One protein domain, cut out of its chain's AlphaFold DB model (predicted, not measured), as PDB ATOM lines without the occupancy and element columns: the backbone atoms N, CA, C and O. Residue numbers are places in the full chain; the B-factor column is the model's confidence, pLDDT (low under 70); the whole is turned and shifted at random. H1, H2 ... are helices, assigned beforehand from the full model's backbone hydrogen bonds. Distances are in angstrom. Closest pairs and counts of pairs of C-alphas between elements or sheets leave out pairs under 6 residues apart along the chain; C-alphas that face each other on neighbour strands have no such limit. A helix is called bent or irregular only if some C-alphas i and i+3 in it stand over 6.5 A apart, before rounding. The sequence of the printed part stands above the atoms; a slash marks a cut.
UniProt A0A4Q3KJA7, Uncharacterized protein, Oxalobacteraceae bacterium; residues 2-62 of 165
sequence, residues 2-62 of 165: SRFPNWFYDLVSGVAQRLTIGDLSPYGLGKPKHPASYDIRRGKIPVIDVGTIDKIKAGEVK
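AT A GLANCE: This is residues 2 to 62 of the 165 residues of an uncharacterized protein of Oxalobacteraceae bacterium (UniProt A0A4Q3KJA7). One long helix, H1, runs along much of the length of a loose, elongated model; the chain then folds back through a long stretch with no named element, residues 21 to 35, to H2, and runs out again through a short link to H3. Short helix H2 packs on the first half of H1 near one end of the long axis, while short helix H3 sits toward the opposite end, touching neither of the others. The printed part has 61 residues, with three named helices in the order H1, H2, H3 and no named strand; the class is all helix, though only 27 of the 61 residues are in named elements. The whole is loose, with a radius of gyration of the C-alphas of 13.1 A, and the C-alphas span 41 by 22 by 21 A.

HOW THE PARTS SIT: The longest helix is H1, residues 6 to 20, and it touches H2, residues 36 to 41, with 6 pairs of C-alphas within 8 A. Their closest C-alphas are those of Asp 10 and Ala 36, 5.8 A apart. Their lines stand at a steep tilt of 54 degrees, and they run opposite ways, 12.2 A from centre to centre. Residues 15 to 20, which belong to H1, stand free. H3, residues 52 to 57, is apart from H1, with no C-alpha of the one within 8 A of the other. H2 and H3 are apart too by the same measure. In H1, H2 and H3 every backbone O i to N i+4 pair is within hydrogen-bond range.

IN THESE COORDINATES: H1, Asn 6 to Thr 20, measures 20.8 A from first to last C-alpha; it begins with C-alpha 6 at (208.040, 163.762, 185.436) and ends with C-alpha 20 at (197.442, 170.152, 202.178). H2, Ala 36 to Arg 41, has six residues and begins with C-alpha 36 at (206.290, 171.487, 189.561). H3, Thr 52 to Lys 57, also has six residues and ends with C-alpha 57 at (193.576, 183.063, 204.203). None of the three helices is bent or irregular.

THE WHOLE: The two C-alphas farthest apart, those of Arg 3 and Glu 60, are 41.2 A apart, and the first and last printed C-alphas, of Ser 2 and Lys 62, are 37.1 A apart. The printed part has no cut. The link from H1 to H2, residues 21 to 35, is long, and its C-alphas lie 7 to 15 A from the mean of the C-alphas; the link from H2 to H3, with 10 residues, is short. The mean pLDDT of the printed part is 86.4, and residues 2 to 3 are under 70.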
ATOM      1  N   SER A   2     214.684 159.854 191.928       48.09
ATOM      2  CA  SER A   2     215.237 160.087 190.574       48.09
ATOM      3  C   SER A   2     214.815 159.041 189.529       48.09
ATOM      4  O   SER A   2     215.355 159.023 188.431       48.09
ATOM      5  N   ARG A   3     213.879 158.139 189.869       57.44
ATOM      6  CA  ARG A   3     213.500 156.983 189.032       57.44
ATOM      7  C   ARG A   3     212.082 157.049 188.463       57.44
ATOM      8  O   ARG A   3     211.702 156.145 187.731       57.44
ATOM      9  N   PHE A   4     211.303 158.078 188.797       71.56
ATOM     10  CA  PHE A   4     209.924 158.203 188.323       71.56
ATOM     11  C   PHE A   4     209.808 159.236 187.196       71.56
ATOM     12  O   PHE A   4     210.496 160.257 187.242       71.56
ATOM     13  N   PRO A   5     208.938 159.000 186.197       85.81
ATOM     14  CA  PRO A   5     208.662 159.972 185.145       85.81
ATOM     15  C   PRO A   5     208.146 161.307 185.700       85.81
ATOM     16  O   PRO A   5     207.394 161.330 186.675       85.81
ATOM     17  N   ASN A   6     208.472 162.416 185.026       86.12
ATOM     18  CA  ASN A   6     208.040 163.762 185.436       86.12
ATOM     19  C   ASN A   6     206.519 163.871 185.610       86.12
ATOM     20  O   ASN A   6     206.065 164.457 186.585       86.12
ATOM     21  N   TRP A   7     205.735 163.248 184.722       88.69
ATOM     22  CA  TRP A   7     204.271 163.279 184.803       88.69
ATOM     23  C   TRP A   7     203.746 162.713 186.130       88.69
ATOM     24  O   TRP A   7     202.773 163.229 186.673       88.69
ATOM     25  N   PHE A   8     204.399 161.679 186.674       88.81
ATOM     26  CA  PHE A   8     203.991 161.050 187.927       88.81
ATOM     27  C   PHE A   8     204.312 161.957 189.111       88.81
ATOM     28  O   PHE A   8     203.472 162.166 189.982       88.81
ATOM     29  N   TYR A   9     205.506 162.554 189.105       85.81
ATOM     30  CA  TYR A   9     205.885 163.557 190.095       85.81
ATOM     31  C   TYR A   9     204.908 164.740 190.099       85.81
ATOM     32  O   TYR A   9     204.430 165.145 191.155       85.81
ATOM     33  N   ASP A  10     204.573 165.255 188.916       88.62
ATOM     34  CA  ASP A  10     203.674 166.396 188.759       88.62
ATOM     35  C   ASP A  10     202.247 166.075 189.219       88.62
ATOM     36  O   ASP A  10     201.603 166.905 189.865       88.62
ATOM     37  N   LEU A  11     201.777 164.851 188.955       90.00
ATOM     38  CA  LEU A  11     200.496 164.357 189.451       90.00
ATOM     39  C   LEU A  11     200.480 164.302 190.984       90.00
ATOM     40  O   LEU A  11     199.603 164.895 191.610       90.00
ATOM     41  N   VAL A  12     201.461 163.623 191.589       89.56
ATOM     42  CA  VAL A  12     201.551 163.463 193.050       89.56
ATOM     43  C   VAL A  12     201.702 164.819 193.734       89.56
ATOM     44  O   VAL A  12     201.000 165.092 194.706       89.56
ATOM     45  N   SER A  13     202.555 165.698 193.203       86.12
ATOM     46  CA  SER A  13     202.738 167.056 193.722       86.12
ATOM     47  C   SER A  13     201.443 167.863 193.664       86.12
ATOM     48  O   SER A  13     201.133 168.572 194.619       86.12
ATOM     49  N   GLY A  14     200.681 167.764 192.571       87.12
ATOM     50  CA  GLY A  14     199.408 168.468 192.428       87.12
ATOM     51  C   GLY A  14     198.334 167.957 193.390       87.12
ATOM     52  O   GLY A  14     197.614 168.758 193.985       87.12
ATOM     53  N   VAL A  15     198.242 166.637 193.581       89.00
ATOM     54  CA  VAL A  15     197.310 166.029 194.545       89.00
ATOM     55  C   VAL A  15     197.682 166.420 195.973       89.00
ATOM     56  O   VAL A  15     196.819 166.881 196.716       89.00
ATOM     57  N   ALA A  16     198.961 166.303 196.337       88.19
ATOM     58  CA  ALA A  16     199.448 166.686 197.656       88.19
ATOM     59  C   ALA A  16     199.150 168.161 197.951       88.19
ATOM     60  O   ALA A  16     198.544 168.450 198.975       88.19
ATOM     61  N   GLN A  17     199.474 169.076 197.026       88.25
ATOM     62  CA  GLN A  17     199.170 170.505 197.167       88.25
ATOM     63  C   GLN A  17     197.674 170.745 197.409       88.25
ATOM     64  O   GLN A  17     197.301 171.514 198.292       88.25
ATOM     65  N   ARG A  18     196.801 170.094 196.633       86.44
ATOM     66  CA  ARG A  18     195.353 170.285 196.765       86.44
ATOM     67  C   ARG A  18     194.823 169.788 198.111       86.44
ATOM     68  O   ARG A  18     193.891 170.390 198.631       86.44
ATOM     69  N   LEU A  19     195.403 168.718 198.654       88.94
ATOM     70  CA  LEU A  19     195.013 168.158 199.950       88.94
ATOM     71  C   LEU A  19     195.562 168.958 201.136       88.94
ATOM     72  O   LEU A  19     194.862 169.098 202.132       88.94
ATOM     73  N   THR A  20     196.791 169.469 201.050       87.44
ATOM     74  CA  THR A  20     197.442 170.152 202.178       87.44
ATOM     75  C   THR A  20     197.177 171.652 202.200       87.44
ATOM     76  O   THR A  20     196.905 172.214 203.254       87.44
ATOM     77  N   ILE A  21     197.244 172.314 201.043       87.56
ATOM     78  CA  ILE A  21     197.159 173.775 200.923       87.56
ATOM     79  C   ILE A  21     195.769 174.211 200.440       87.56
ATOM     80  O   ILE A  21     195.225 175.207 200.931       87.56
ATOM     81  N   GLY A  22     195.188 173.459 199.503       88.69
ATOM     82  CA  GLY A  22     193.937 173.806 198.826       88.69
ATOM     83  C   GLY A  22     194.136 174.724 197.614       88.69
ATOM     84  O   GLY A  22     195.248 174.879 197.104       88.69
ATOM     85  N   ASP A  23     193.039 175.306 197.124       89.19
ATOM     86  CA  ASP A  23     193.066 176.292 196.040       89.19
ATOM     87  C   ASP A  23     193.293 177.701 196.604       89.19
ATOM     88  O   ASP A  23     192.492 178.197 197.396       89.19
ATOM     89  N   LEU A  24     194.396 178.335 196.197       90.94
ATOM     90  CA  LEU A  24     194.746 179.694 196.613       90.94
ATOM     91  C   LEU A  24     194.329 180.766 195.593       90.94
ATOM     92  O   LEU A  24     194.524 181.956 195.846       90.94
ATOM     93  N   SER A  25     193.716 180.368 194.471       91.19
ATOM     94  CA  SER A  25     193.259 181.293 193.428       91.19
ATOM     95  C   SER A  25     192.307 182.379 193.959       91.19
ATOM     96  O   SER A  25     192.497 183.536 193.582       91.19
ATOM     97  N   PRO A  26     191.356 182.086 194.880       92.31
ATOM     98  CA  PRO A  26     190.501 183.118 195.483       92.31
ATOM     99  C   PRO A  26     191.268 184.187 196.271       92.31
ATOM    100  O   PRO A  26     190.770 185.292 196.452       92.31
ATOM    101  N   TYR A  27     192.484 183.868 196.716       92.75
ATOM    102  CA  TYR A  27     193.352 184.759 197.484       92.75
ATOM    103  C   TYR A  27     194.427 185.423 196.614       92.75
ATOM    104  O   TYR A  27     195.390 185.958 197.147       92.75
ATOM    105  N   GLY A  28     194.313 185.359 195.281       89.81
ATOM    106  CA  GLY A  28     195.255 185.984 194.344       89.81
ATOM    107  C   GLY A  28     196.501 185.152 194.014       89.81
ATOM    108  O   GLY A  28     197.302 185.563 193.174       89.81
ATOM    109  N   LEU A  29     196.663 183.963 194.604       88.56
ATOM    110  CA  LEU A  29     197.746 183.030 194.270       88.56
ATOM    111  C   LEU A  29     197.232 181.945 193.325       88.56
ATOM    112  O   LEU A  29     196.804 180.868 193.736       88.56
ATOM    113  N   GLY A  30     197.280 182.244 192.029       82.00
ATOM    114  CA  GLY A  30     196.914 181.293 190.984       82.00
ATOM    115  C   GLY A  30     197.909 180.137 190.837       82.00
ATOM    116  O   GLY A  30     199.062 180.190 191.276       82.00
ATOM    117  N   LYS A  31     197.472 179.079 190.145       81.31
ATOM    118  CA  LYS A  31     198.343 177.953 189.793       81.31
ATOM    119  C   LYS A  31     199.406 178.391 188.768       81.31
ATOM    120  O   LYS A  31     199.057 179.051 187.785       81.31
ATOM    121  N   PRO A  32     200.681 177.993 188.932       82.06
ATOM    122  CA  PRO A  32     201.699 178.211 187.908       82.06
ATOM    123  C   PRO A  32     201.273 177.631 186.551       82.06
ATOM    124  O   PRO A  32     200.657 176.567 186.484       82.06
ATOM    125  N   LYS A  33     201.647 178.306 185.455       85.12
ATOM    126  CA  LYS A  33     201.375 177.846 184.074       85.12
ATOM    127  C   LYS A  33     202.193 176.611 183.673       85.12
ATOM    128  O   LYS A  33     202.010 176.070 182.587       85.12
ATOM    129  N   HIS A  34     203.109 176.180 184.531       84.88
ATOM    130  CA  HIS A  34     204.044 175.088 184.304       84.88
ATOM    131  C   HIS A  34     203.989 174.073 185.457       84.88
ATOM    132  O   HIS A  34     203.601 174.423 186.572       84.88
ATOM    133  N   PRO A  35     204.362 172.807 185.207       86.06
ATOM    134  CA  PRO A  35     204.356 171.772 186.237       86.06
ATOM    135  C   PRO A  35     205.458 171.973 187.289       86.06
ATOM    136  O   PRO A  35     206.483 172.590 187.010       86.06
ATOM    137  N   ALA A  36     205.303 171.387 188.479       83.19
ATOM    138  CA  ALA A  36     206.290 171.487 189.561       83.19
ATOM    139  C   ALA A  36     207.684 170.980 189.139       83.19
ATOM    140  O   ALA A  36     208.709 171.587 189.459       83.19
ATOM    141  N   SER A  37     207.733 169.918 188.331       84.81
ATOM    142  CA  SER A  37     208.973 169.373 187.780       84.81
ATOM    143  C   SER A  37     209.739 170.378 186.903       84.81
ATOM    144  O   SER A  37     210.963 170.298 186.810       84.81
ATOM    145  N   TYR A  38     209.054 171.340 186.271       86.62
ATOM    146  CA  TYR A  38     209.682 172.381 185.447       86.62
ATOM    147  C   TYR A  38     210.573 173.312 186.275       86.62
ATOM    148  O   TYR A  38     211.680 173.640 185.839       86.62
ATOM    149  N   ASP A  39     210.096 173.721 187.452       83.44
ATOM    150  CA  ASP A  39     210.801 174.636 188.354       83.44
ATOM    151  C   ASP A  39     212.008 173.948 189.002       83.44
ATOM    152  O   ASP A  39     213.115 174.492 189.001       83.44
ATOM    153  N   ILE A  40     211.834 172.700 189.441       78.88
ATOM    154  CA  ILE A  40     212.906 171.903 190.055       78.88
ATOM    155  C   ILE A  40     214.065 171.691 189.083       78.88
ATOM    156  O   ILE A  40     215.223 171.867 189.454       78.88
ATOM    157  N   ARG A  41     213.778 171.378 187.811       78.56
ATOM    158  CA  ARG A  41     214.823 171.221 186.784       78.56
ATOM    159  C   ARG A  41     215.591 172.513 186.495       78.56
ATOM    160  O   ARG A  41     216.696 172.447 185.970       78.56
ATOM    161  N   ARG A  42     215.029 173.677 186.832       76.44
ATOM    162  CA  ARG A  42     215.698 174.986 186.730       76.44
ATOM    163  C   ARG A  42     216.391 175.416 188.017       76.44
ATOM    164  O   ARG A  42     216.881 176.546 188.088       76.44
ATOM    165  N   GLY A  43     216.424 174.537 189.018       72.50
ATOM    166  CA  GLY A  43     217.043 174.830 190.299       72.50
ATOM    167  C   GLY A  43     216.209 175.741 191.190       72.50
ATOM    168  O   GLY A  43     216.730 176.338 192.126       72.50
ATOM    169  N   LYS A  44     214.914 175.901 190.902       78.56
ATOM    170  CA  LYS A  44     214.043 176.707 191.750       78.56
ATOM    171  C   LYS A  44     213.578 175.863 192.931       78.56
ATOM    172  O   LYS A  44     212.960 174.813 192.755       78.56
ATOM    173  N   ILE A  45     213.893 176.338 194.130       78.19
ATOM    174  CA  ILE A  45     213.482 175.713 195.386       78.19
ATOM    175  C   ILE A  45     212.039 176.151 195.683       78.19
ATOM    176  O   ILE A  45     211.726 177.337 195.519       78.19
ATOM    177  N   PRO A  46     211.140 175.229 196.071       80.44
ATOM    178  CA  PRO A  46     209.788 175.593 196.473       80.44
ATOM    179  C   PRO A  46     209.807 176.460 197.736       80.44
ATOM    180  O   PRO A  46     210.691 176.337 198.583       80.44
ATOM    181  N   VAL A  47     208.804 177.325 197.871       85.62
ATOM    182  CA  VAL A  47     208.616 178.114 199.092       85.62
ATOM    183  C   VAL A  47     208.264 177.167 200.236       85.62
ATOM    184  O   VAL A  47     207.365 176.337 200.103       85.62
ATOM    185  N   ILE A  48     208.978 177.299 201.350       87.06
ATOM    186  CA  ILE A  48     208.650 176.615 202.597       87.06
ATOM    187  C   ILE A  48     207.707 177.533 203.363       87.06
ATOM    188  O   ILE A  48     208.104 178.620 203.781       87.06
ATOM    189  N   ASP A  49     206.457 177.108 203.504       89.31
ATOM    190  CA  ASP A  49     205.480 177.849 204.289       89.31
ATOM    191  C   ASP A  49     205.624 177.534 205.782       89.31
ATOM    192  O   ASP A  49     205.737 176.375 206.179       89.31
ATOM    193  N   VAL A  50     205.610 178.584 206.601       92.44
ATOM    194  CA  VAL A  50     205.660 178.520 208.071       92.44
ATOM    195  C   VAL A  50     204.457 179.241 208.704       92.44
ATOM    196  O   VAL A  50     204.556 179.752 209.815       92.44
ATOM    197  N   GLY A  51     203.334 179.329 207.976       94.00
ATOM    198  CA  GLY A  51     202.114 180.039 208.389       94.00
ATOM    199  C   GLY A  51     201.787 181.290 207.564       94.00
ATOM    200  O   GLY A  51     200.904 182.063 207.929       94.00
ATOM    201  N   THR A  52     202.476 181.524 206.442       94.31
ATOM    202  CA  THR A  52     202.166 182.641 205.531       94.31
ATOM    203  C   THR A  52     200.840 182.397 204.824       94.31
ATOM    204  O   THR A  52     200.041 183.318 204.683       94.31
ATOM    205  N   ILE A  53     200.576 181.154 204.409       93.81
ATOM    206  CA  ILE A  53     199.318 180.790 203.746       93.81
ATOM    207  C   ILE A  53     198.122 181.036 204.669       93.81
ATOM    208  O   ILE A  53     197.107 181.559 204.214       93.81
ATOM    209  N   ASP A  54     198.242 180.716 205.955       94.12
ATOM    210  CA  ASP A  54     197.165 180.940 206.922       94.12
ATOM    211  C   ASP A  54     196.884 182.433 207.114       94.12
ATOM    212  O   ASP A  54     195.726 182.844 207.091       94.12
ATOM    213  N   LYS A  55     197.928 183.269 207.175       96.50
ATOM    214  CA  LYS A  55     197.782 184.734 207.208       96.50
ATOM    215  C   LYS A  55     197.145 185.301 205.942       96.50
ATOM    216  O   LYS A  55     196.368 186.250 206.019       96.50
ATOM    217  N   ILE A  56     197.445 184.721 204.779       95.62
ATOM    218  CA  ILE A  56     196.783 185.084 203.518       95.62
ATOM    219  C   ILE A  56     195.297 184.726 203.583       95.62
ATOM    220  O   ILE A  56     194.447 185.553 203.257       95.62
ATOM    221  N   LYS A  57     194.966 183.519 204.056       93.44
ATOM    222  CA  LYS A  57     193.576 183.063 204.203       93.44
ATOM    223  C   LYS A  57     192.786 183.892 205.220       93.44
ATOM    224  O   LYS A  57     191.608 184.147 204.997       93.44
ATOM    225  N   ALA A  58     193.432 184.339 206.296       96.00
ATOM    226  CA  ALA A  58     192.852 185.219 207.308       96.00
ATOM    227  C   ALA A  58     192.715 186.688 206.852       96.00
ATOM    228  O   ALA A  58     192.067 187.479 207.531       96.00
ATOM    229  N   GLY A  59     193.310 187.065 205.714       94.69
ATOM    230  CA  GLY A  59     193.297 188.436 205.198       94.69
ATOM    231  C   GLY A  59     194.326 189.374 205.840       94.69
ATOM    232  O   GLY A  59     194.363 190.553 205.496       94.69
ATOM    233  N   GLU A  60     195.187 188.869 206.727       97.06
ATOM    234  CA  GLU A  60     196.293 189.630 207.330       97.06
ATOM    235  C   GLU A  60     197.387 189.963 206.306       97.06
ATOM    236  O   GLU A  60     198.059 190.988 206.410       97.06
ATOM    237  N   VAL A  61     197.569 189.099 205.300       96.12
ATOM    238  CA  VAL A  61     198.481 189.320 204.171       96.12
ATOM    239  C   VAL A  61     197.675 189.341 202.881       96.12
ATOM    240  O   VAL A  61     197.148 188.320 202.444       96.12
ATOM    241  N   LYS A  62     197.604 190.507 202.234       95.25
ATOM    242  CA  LYS A  62     196.910 190.660 200.954       95.25
ATOM    243  C   LYS A  62     197.868 190.425 199.790       95.25
ATOM    244  O   LYS A  62     198.884 191.106 199.664       95.25
TER     245      LYS A  62